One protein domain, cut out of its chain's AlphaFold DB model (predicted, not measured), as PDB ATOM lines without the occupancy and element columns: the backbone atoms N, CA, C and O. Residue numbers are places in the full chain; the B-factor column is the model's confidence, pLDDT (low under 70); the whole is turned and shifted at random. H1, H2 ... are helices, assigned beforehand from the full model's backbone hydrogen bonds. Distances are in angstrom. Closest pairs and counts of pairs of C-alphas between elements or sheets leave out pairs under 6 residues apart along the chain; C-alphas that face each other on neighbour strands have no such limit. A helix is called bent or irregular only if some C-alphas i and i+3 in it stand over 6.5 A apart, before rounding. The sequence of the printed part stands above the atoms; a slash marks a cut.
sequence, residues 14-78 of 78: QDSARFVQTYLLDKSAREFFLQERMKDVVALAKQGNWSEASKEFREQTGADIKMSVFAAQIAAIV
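AT A GLANCE: This is residues 14 to 78 of the 78 residues of an uncharacterized protein of Corynebacterium tuberculostearicum (UniProt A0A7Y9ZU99). The longest helix, H5, runs through the middle of a small helical body, crossing over a hairpin made by H3 and H4, which run side by side in opposite ways. H1 packs crosswise on residues 67 to 70 of H5, away from that hairpin, and the short H2 sits between H1 and H3 along the chain, its Phe 33 near Val 42 of H3. The printed part has 65 residues with five named helices, H1 to H5 in chain order, and no named strand, so the class is all helix, with packing that is mostly crossed. It is compact, with a radius of gyration of the C-alphas of 10.4 A, and rounded, with spans of 26 by 22 by 19 A.

IN THESE COORDINATES: Find C-alpha 65 at (175.325, 149.244, 96.670); from there H5, residues 65 to 77, runs 19.3 A to C-alpha 77 at (172.363, 131.179, 90.684). Before it lies H4, residues 50 to 61, 16.3 A long, and before that H3, residues 36 to 46, 15.7 A long. H3 is irregular: its C-alphas 37 and 40 are 7.3 A apart. H2 is the short stretch of residues 29 to 33. Look for H1 at residues 14 to 23, beginning at C-alpha 14 at (168.530, 140.823, 107.997) and 14.4 A long.

HOW THE PARTS SIT: Start from H5, which with H3 is the hub, each touching three other helices. H5 and H4 touch at a steep tilt of 67 degrees, opposite ways, the closest C-alphas being those of Ser 54 and Ser 68, 4.7 A apart. With residues 72 to 77 alone, H5 touches H3 about perpendicular, at 79 degrees; the closest C-alphas, of Ala 45 and Ala 76, are 4.7 A apart. H3 and H4 form a helical hairpin at a shallow tilt of 15 degrees, their closest C-alphas, of Val 41 and Ala 53, being 4.6 A apart. With residues 67 to 70 alone, H5 touches H1 about perpendicular, at 77 degrees, closest at the C-alphas of Phe 19 and Met 67, 6.4 A apart. H2 and H3 only just touch, with 3 pairs of C-alphas within 8 A, and only at the corner; the closest C-alphas are those of Phe 33 and Val 42, 6.9 A apart. H1 is apart from H3 and H4. In H1, H2 and H4 every O i to N i+4 pair is within hydrogen-bond range; in H3 it is 5 of 7 and in H5 8 of 9.

THE WHOLE: The C-alphas of Gln 14 and Glu 36, 28.3 A apart, are the two farthest apart. The printed part has no cut, ends at Val 78, the chain's last residue, and its four links between helices are tight. The mean pLDDT of the printed part is 86.5, and Asp 26 is the one printed residue under 70.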
ATOM      1  N   GLN A  14     169.396 139.639 108.065       78.88
ATOM      2  CA  GLN A  14     168.530 140.823 107.997       78.88
ATOM      3  C   GLN A  14     168.607 141.509 106.629       78.88
ATOM      4  O   GLN A  14     167.573 141.853 106.060       78.88
ATOM      5  N   ASP A  15     169.816 141.675 106.088       76.31
ATOM      6  CA  ASP A  15     170.028 142.295 104.778       76.31
ATOM      7  C   ASP A  15     169.390 141.454 103.653       76.31
ATOM      8  O   ASP A  15     168.673 141.997 102.808       76.31
ATOM      9  N   SER A  16     169.542 140.125 103.695       74.19
ATOM     10  CA  SER A  16     168.873 139.209 102.759       74.19
ATOM     11  C   SER A  16     167.348 139.258 102.882       74.19
ATOM     12  O   SER A  16     166.649 139.317 101.871       74.19
ATOM     13  N   ALA A  17     166.807 139.278 104.105       77.94
ATOM     14  CA  ALA A  17     165.365 139.390 104.320       77.94
ATOM     15  C   ALA A  17     164.807 140.715 103.777       77.94
ATOM     16  O   ALA A  17     163.733 140.736 103.178       77.94
ATOM     17  N   ARG A  18     165.561 141.813 103.923       81.31
ATOM     18  CA  ARG A  18     165.193 143.119 103.370       81.31
ATOM     19  C   ARG A  18     165.178 143.108 101.841       81.31
ATOM     20  O   ARG A  18     164.266 143.681 101.250       81.31
ATOM     21  N   PHE A  19     166.138 142.439 101.204       79.56
ATOM     22  CA  PHE A  19     166.146 142.264  99.749       79.56
ATOM     23  C   PHE A  19     164.894 141.522  99.263       79.56
ATOM     24  O   PHE A  19     164.189 142.013  98.381       79.56
ATOM     25  N   VAL A  20     164.571 140.385  99.892       79.56
ATOM     26  CA  VAL A  20     163.365 139.602  99.577       79.56
ATOM     27  C   VAL A  20     162.107 140.452  99.759       79.56
ATOM     28  O   VAL A  20     161.269 140.507  98.864       79.56
ATOM     29  N   GLN A  21     162.006 141.180 100.872       82.25
ATOM     30  CA  GLN A  21     160.871 142.058 101.144       82.25
ATOM     31  C   GLN A  21     160.760 143.226 100.149       82.25
ATOM     32  O   GLN A  21     159.680 143.759  99.948       82.25
ATOM     33  N   THR A  22     161.852 143.657  99.525       81.06
ATOM     34  CA  THR A  22     161.816 144.817  98.620       81.06
ATOM     35  C   THR A  22     161.519 144.401  97.181       81.06
ATOM     36  O   THR A  22     160.746 145.065  96.497       81.06
ATOM     37  N   TYR A  23     162.110 143.299  96.717       78.69
ATOM     38  CA  TYR A  23     162.102 142.935  95.295       78.69
ATOM     39  C   TYR A  23     161.316 141.661  94.978       78.69
ATOM     40  O   TYR A  23     160.918 141.471  93.833       78.69
ATOM     41  N   LEU A  24     161.079 140.805  95.975       79.75
ATOM     42  CA  LEU A  24     160.558 139.446  95.790       79.75
ATOM     43  C   LEU A  24     159.255 139.178  96.568       79.75
ATOM     44  O   LEU A  24     158.902 138.024  96.793       79.75
ATOM     45  N   LEU A  25     158.540 140.224  97.003       76.19
ATOM     46  CA  LEU A  25     157.242 140.065  97.680       76.19
ATOM     47  C   LEU A  25     156.150 139.535  96.748       76.19
ATOM     48  O   LEU A  25     155.327 138.730  97.166       76.19
ATOM     49  N   ASP A  26     156.136 140.026  95.510       69.00
ATOM     50  CA  ASP A  26     155.084 139.739  94.528       69.00
ATOM     51  C   ASP A  26     155.409 138.509  93.670       69.00
ATOM     52  O   ASP A  26     154.517 137.842  93.155       69.00
ATOM     53  N   LYS A  27     156.702 138.209  93.501       75.50
ATOM     54  CA  LYS A  27     157.210 137.209  92.553       75.50
ATOM     55  C   LYS A  27     158.404 136.475  93.135       75.50
ATOM     56  O   LYS A  27     159.201 137.062  93.866       75.50
ATOM     57  N   SER A  28     158.576 135.209  92.757       84.06
ATOM     58  CA  SER A  28     159.781 134.466  93.123       84.06
ATOM     59  C   SER A  28     161.044 135.131  92.552       84.06
ATOM     60  O   SER A  28     160.989 135.838  91.543       84.06
ATOM     61  N   ALA A  29     162.210 134.859  93.154       80.94
ATOM     62  CA  ALA A  29     163.505 135.323  92.633       80.94
ATOM     63  C   ALA A  29     163.667 135.006  91.141       80.94
ATOM     64  O   ALA A  29     164.096 135.849  90.357       80.94
ATOM     65  N   ARG A  30     163.237 133.807  90.736       81.56
ATOM     66  CA  ARG A  30     163.315 133.359  89.350       81.56
ATOM     67  C   ARG A  30     162.458 134.199  88.416       81.56
ATOM     68  O   ARG A  30     162.949 134.671  87.401       81.56
ATOM     69  N   GLU A  31     161.204 134.438  88.771       85.19
ATOM     70  CA  GLU A  31     160.299 135.275  87.976       85.19
ATOM     71  C   GLU A  31     160.733 136.741  87.932       85.19
ATOM     72  O   GLU A  31     160.492 137.429  86.942       85.19
ATOM     73  N   PHE A  32     161.371 137.234  88.993       86.88
ATOM     74  CA  PHE A  32     161.912 138.585  89.025       86.88
ATOM     75  C   PHE A  32     163.092 138.747  88.054       86.88
ATOM     76  O   PHE A  32     163.085 139.665  87.233       86.88
ATOM     77  N   PHE A  33     164.068 137.836  88.094       87.06
ATOM     78  CA  PHE A  33     165.267 137.903  87.249       87.06
ATOM     79  C   PHE A  33     165.050 137.426  85.803       87.06
ATOM     80  O   PHE A  33     165.860 137.743  84.938       87.06
ATOM     81  N   LEU A  34     163.949 136.729  85.502       86.44
ATOM     82  CA  LEU A  34     163.544 136.400  84.125       86.44
ATOM     83  C   LEU A  34     162.890 137.573  83.372       86.44
ATOM     84  O   LEU A  34     162.589 137.444  82.186       86.44
ATOM     85  N   GLN A  35     162.647 138.707  84.033       88.44
ATOM     86  CA  GLN A  35     162.108 139.900  83.375       88.44
ATOM     87  C   GLN A  35     163.111 140.457  82.363       88.44
ATOM     88  O   GLN A  35     164.307 140.490  82.634       88.44
ATOM     89  N   GLU A  36     162.614 140.977  81.236       88.12
ATOM     90  CA  GLU A  36     163.460 141.492  80.149       88.12
ATOM     91  C   GLU A  36     164.466 142.544  80.631       88.12
ATOM     92  O   GLU A  36     165.645 142.458  80.299       88.12
ATOM     93  N   ARG A  37     164.039 143.453  81.517       89.12
ATOM     94  CA  ARG A  37     164.925 144.450  82.138       89.12
ATOM     95  C   ARG A  37     166.120 143.827  82.880       89.12
ATOM     96  O   ARG A  37     167.225 144.335  82.795       89.12
ATOM     97  N   MET A  38     165.943 142.677  83.531       92.12
ATOM     98  CA  MET A  38     166.997 142.020  84.319       92.12
ATOM     99  C   MET A  38     167.927 141.132  83.479       92.12
ATOM    100  O   MET A  38     168.869 140.551  84.022       92.12
ATOM    101  N   LYS A  39     167.694 141.008  82.167       92.19
ATOM    102  CA  LYS A  39     168.438 140.094  81.291       92.19
ATOM    103  C   LYS A  39     169.942 140.364  81.306       92.19
ATOM    104  O   LYS A  39     170.722 139.417  81.418       92.19
ATOM    105  N   ASP A  40     170.335 141.633  81.254       92.56
ATOM    106  CA  ASP A  40     171.746 142.029  81.235       92.56
ATOM    107  C   ASP A  40     172.410 141.810  82.599       92.56
ATOM    108  O   ASP A  40     173.523 141.287  82.669       92.56
ATOM    109  N   VAL A  41     171.682 142.064  83.696       91.81
ATOM    110  CA  VAL A  41     172.129 141.741  85.063       91.81
ATOM    111  C   VAL A  41     172.429 140.245  85.195       91.81
ATOM    112  O   VAL A  41     173.485 139.868  85.703       91.81
ATOM    113  N   VAL A  42     171.529 139.382  84.711       92.19
ATOM    114  CA  VAL A  42     171.702 137.920  84.758       92.19
ATOM    115  C   VAL A  42     172.853 137.465  83.863       92.19
ATOM    116  O   VAL A  42     173.648 136.619  84.275       92.19
ATOM    117  N   ALA A  43     172.974 138.018  82.655       93.19
ATOM    118  CA  ALA A  43     174.053 137.675  81.735       93.19
ATOM    119  C   ALA A  43     175.430 138.010  82.330       93.19
ATOM    120  O   ALA A  43     176.310 137.146  82.357       93.19
ATOM    121  N   LEU A  44     175.593 139.221  82.871       93.00
ATOM    122  CA  LEU A  44     176.829 139.670  83.517       93.00
ATOM    123  C   LEU A  44     177.148 138.834  84.764       93.00
ATOM    124  O   LEU A  44     178.289 138.406  84.956       93.00
ATOM    125  N   ALA A  45     176.138 138.533  85.586       92.00
ATOM    126  CA  ALA A  45     176.311 137.714  86.781       92.00
ATOM    127  C   ALA A  45     176.787 136.289  86.443       92.00
ATOM    128  O   ALA A  45     177.737 135.796  87.055       92.00
ATOM    129  N   LYS A  46     176.193 135.647  85.426       91.31
ATOM    130  CA  LYS A  46     176.571 134.291  84.982       91.31
ATOM    131  C   LYS A  46     177.962 134.214  84.360       91.31
ATOM    132  O   LYS A  46     178.601 133.169  84.441       91.31
ATOM    133  N   GLN A  47     178.441 135.303  83.766       92.19
ATOM    134  CA  GLN A  47     179.798 135.392  83.215       92.19
ATOM    135  C   GLN A  47     180.873 135.609  84.284       92.19
ATOM    136  O   GLN A  47     182.060 135.563  83.975       92.19
ATOM    137  N   GLY A  48     180.487 135.834  85.541       89.06
ATOM    138  CA  GLY A  48     181.444 136.159  86.590       89.06
ATOM    139  C   GLY A  48     181.822 137.642  86.642       89.06
ATOM    140  O   GLY A  48     182.767 137.997  87.347       89.06
ATOM    141  N   ASN A  49     181.036 138.530  86.022       92.75
ATOM    142  CA  ASN A  49     181.229 139.983  86.070       92.75
ATOM    143  C   ASN A  49     180.340 140.629  87.152       92.75
ATOM    144  O   ASN A  49     179.420 141.398  86.879       92.75
ATOM    145  N   TRP A  50     180.610 140.309  88.422       88.69
ATOM    146  CA  TRP A  50     179.714 140.603  89.557       88.69
ATOM    147  C   TRP A  50     179.627 142.109  89.834       88.69
ATOM    148  O   TRP A  50     178.573 142.617  90.211       88.69
ATOM    149  N   SER A  51     180.734 142.830  89.621       89.88
ATOM    150  CA  SER A  51     180.797 144.285  89.791       89.88
ATOM    151  C   SER A  51     179.878 144.991  88.791       89.88
ATOM    152  O   SER A  51     179.048 145.811  89.182       89.88
ATOM    153  N   GLU A  52     179.955 144.603  87.518       93.38
ATOM    154  CA  GLU A  52     179.138 145.175  86.445       93.38
ATOM    155  C   GLU A  52     177.667 144.795  86.601       93.38
ATOM    156  O   GLU A  52     176.814 145.672  86.536       93.38
ATOM    157  N   ALA A  53     177.366 143.536  86.936       91.12
ATOM    158  CA  ALA A  53     176.002 143.098  87.231       91.12
ATOM    159  C   ALA A  53     175.371 143.898  88.385       91.12
ATOM    160  O   ALA A  53     174.211 144.300  88.316       91.12
ATOM    161  N   SER A  54     176.144 144.171  89.444       92.19
ATOM    162  CA  SER A  54     175.667 144.981  90.569       92.19
ATOM    163  C   SER A  54     175.450 146.445  90.175       92.19
ATOM    164  O   SER A  54     174.498 147.078  90.627       92.19
ATOM    165  N   LYS A  55     176.299 146.993  89.301       94.56
ATOM    166  CA  LYS A  55     176.145 148.354  88.790       94.56
ATOM    167  C   LYS A  55     174.898 148.470  87.911       94.56
ATOM    168  O   LYS A  55     174.086 149.356  88.151       94.56
ATOM    169  N   GLU A  56     174.713 147.540  86.981       93.62
ATOM    170  CA  GLU A  56     173.550 147.476  86.092       93.62
ATOM    171  C   GLU A  56     172.248 147.375  86.900       93.62
ATOM    172  O   GLU A  56     171.320 148.163  86.727       93.62
ATOM    173  N   PHE A  57     172.204 146.479  87.892       92.38
ATOM    174  CA  PHE A  57     171.041 146.348  88.768       92.38
ATOM    175  C   PHE A  57     170.719 147.652  89.508       92.38
ATOM    176  O   PHE A  57     169.553 148.041  89.634       92.38
ATOM    177  N   ARG A  58     171.752 148.343  90.001       92.44
ATOM    178  CA  ARG A  58     171.609 149.630  90.682       92.44
ATOM    179  C   ARG A  58     171.044 150.702  89.761       92.44
ATOM    180  O   ARG A  58     170.175 151.452  90.192       92.44
ATOM    181  N   GLU A  59     171.528 150.780  88.528       92.88
ATOM    182  CA  GLU A  59     171.063 151.762  87.544       92.88
ATOM    183  C   GLU A  59     169.589 151.540  87.191       92.88
ATOM    184  O   GLU A  59     168.822 152.499  87.122       92.88
ATOM    185  N   GLN A  60     169.157 150.284  87.089       89.50
ATOM    186  CA  GLN A  60     167.768 149.959  86.765       89.50
ATOM    187  C   GLN A  60     166.782 150.125  87.929       89.50
ATOM    188  O   GLN A  60     165.590 150.341  87.704       89.50
ATOM    189  N   THR A  61     167.237 149.966  89.174       87.62
ATOM    190  CA  THR A  61     166.345 149.893  90.350       87.62
ATOM    191  C   THR A  61     166.526 151.028  91.351       87.62
ATOM    192  O   THR A  61     165.703 151.174  92.255       87.62
ATOM    193  N   GLY A  62     167.598 151.814  91.235       88.69
ATOM    194  CA  GLY A  62     167.980 152.829  92.218       88.69
ATOM    195  C   GLY A  62     168.450 152.253  93.560       88.69
ATOM    196  O   GLY A  62     168.534 152.991  94.540       88.69
ATOM    197  N   ALA A  63     168.735 150.949  93.632       87.25
ATOM    198  CA  ALA A  63     169.092 150.266  94.870       87.25
ATOM    199  C   ALA A  63     170.420 150.754  95.481       87.25
ATOM    200  O   ALA A  63     171.336 151.226  94.803       87.25
ATOM    201  N   ASP A  64     170.576 150.556  96.789       87.56
ATOM    202  CA  ASP A  64     171.864 150.753  97.451       87.56
ATOM    203  C   ASP A  64     172.910 149.739  96.963       87.56
ATOM    204  O   ASP A  64     172.587 148.617  96.559       87.56
ATOM    205  N   ILE A  65     174.194 150.092  97.093       86.25
ATOM    206  CA  ILE A  65     175.325 149.244  96.670       86.25
ATOM    207  C   ILE A  65     175.219 147.836  97.266       86.25
ATOM    208  O   ILE A  65     175.360 146.849  96.551       86.25
ATOM    209  N   LYS A  66     174.912 147.725  98.564       85.44
ATOM    210  CA  LYS A  66     174.793 146.422  99.238       85.44
ATOM    211  C   LYS A  66     173.692 145.552  98.636       85.44
ATOM    212  O   LYS A  66     173.933 144.382  98.366       85.44
ATOM    213  N   MET A  67     172.508 146.121  98.403       86.19
ATOM    214  CA  MET A  67     171.387 145.385  97.807       86.19
ATOM    215  C   MET A  67     171.688 144.972  96.368       86.19
ATOM    216  O   MET A  67     171.302 143.889  95.942       86.19
ATOM    217  N   SER A  68     172.438 145.802  95.654       88.75
ATOM    218  CA  SER A  68     172.830 145.531  94.276       88.75
ATOM    219  C   SER A  68     173.844 144.392  94.170       88.75
ATOM    220  O   SER A  68     173.765 143.571  93.260       88.75
ATOM    221  N   VAL A  69     174.759 144.285  95.139       87.38
ATOM    222  CA  VAL A  69     175.653 143.124  95.248       87.38
ATOM    223  C   VAL A  69     174.842 141.858  95.519       87.38
ATOM    224  O   VAL A  69     175.023 140.879  94.803       87.38
ATOM    225  N   PHE A  70     173.903 141.874  96.472       85.94
ATOM    226  CA  PHE A  70     173.027 140.718  96.714       85.94
ATOM    227  C   PHE A  70     172.244 140.307  95.463       85.94
ATOM    228  O   PHE A  70     172.171 139.119  95.156       85.94
ATOM    229  N   ALA A  71     171.717 141.273  94.709       86.12
ATOM    230  CA  ALA A  71     171.017 141.004  93.460       86.12
ATOM    231  C   ALA A  71     171.906 140.282  92.442       86.12
ATOM    232  O   ALA A  71     171.483 139.275  91.884       86.12
ATOM    233  N   ALA A  72     173.145 140.744  92.247       89.31
ATOM    234  CA  ALA A  72     174.101 140.106  91.343       89.31
ATOM    235  C   ALA A  72     174.430 138.664  91.770       89.31
ATOM    236  O   ALA A  72     174.494 137.770  90.930       89.31
ATOM    237  N   GLN A  73     174.581 138.415  93.076       87.94
ATOM    238  CA  GLN A  73     174.831 137.067  93.596       87.94
ATOM    239  C   GLN A  73     173.651 136.125  93.354       87.94
ATOM    240  O   GLN A  73     173.847 134.979  92.956       87.94
ATOM    241  N   ILE A  74     172.427 136.606  93.580       86.50
ATOM    242  CA  ILE A  74     171.216 135.822  93.341       86.50
ATOM    243  C   ILE A  74     171.045 135.580  91.836       86.50
ATOM    244  O   ILE A  74     170.810 134.452  91.426       86.50
ATOM    245  N   ALA A  75     171.248 136.594  90.994       87.69
ATOM    246  CA  ALA A  75     171.152 136.475  89.539       87.69
ATOM    247  C   ALA A  75     172.120 135.434  88.943       87.69
ATOM    248  O   ALA A  75     171.798 134.810  87.932       87.69
ATOM    249  N   ALA A  76     173.279 135.207  89.571       88.88
ATOM    250  CA  ALA A  76     174.241 134.194  89.133       88.88
ATOM    251  C   ALA A  76     173.739 132.749  89.328       88.88
ATOM    252  O   ALA A  76     174.166 131.854  88.600       88.88
ATOM    253  N   ILE A  77     172.849 132.517  90.299       85.50
ATOM    254  CA  ILE A  77     172.363 131.179  90.684       85.50
ATOM    255  C   ILE A  77     170.939 130.868  90.196       85.50
ATOM    256  O   ILE A  77     170.441 129.767  90.436       85.50
ATOM    257  N   VAL A  78     170.282 131.827  89.540       78.94
ATOM    258  CA  VAL A  78     168.921 131.713  88.981       78.94
ATOM    259  C   VAL A  78     168.966 131.252  87.524       78.94
ATOM    260  O   VAL A  78     168.110 130.427  87.134       78.94
TER     261      VAL A  78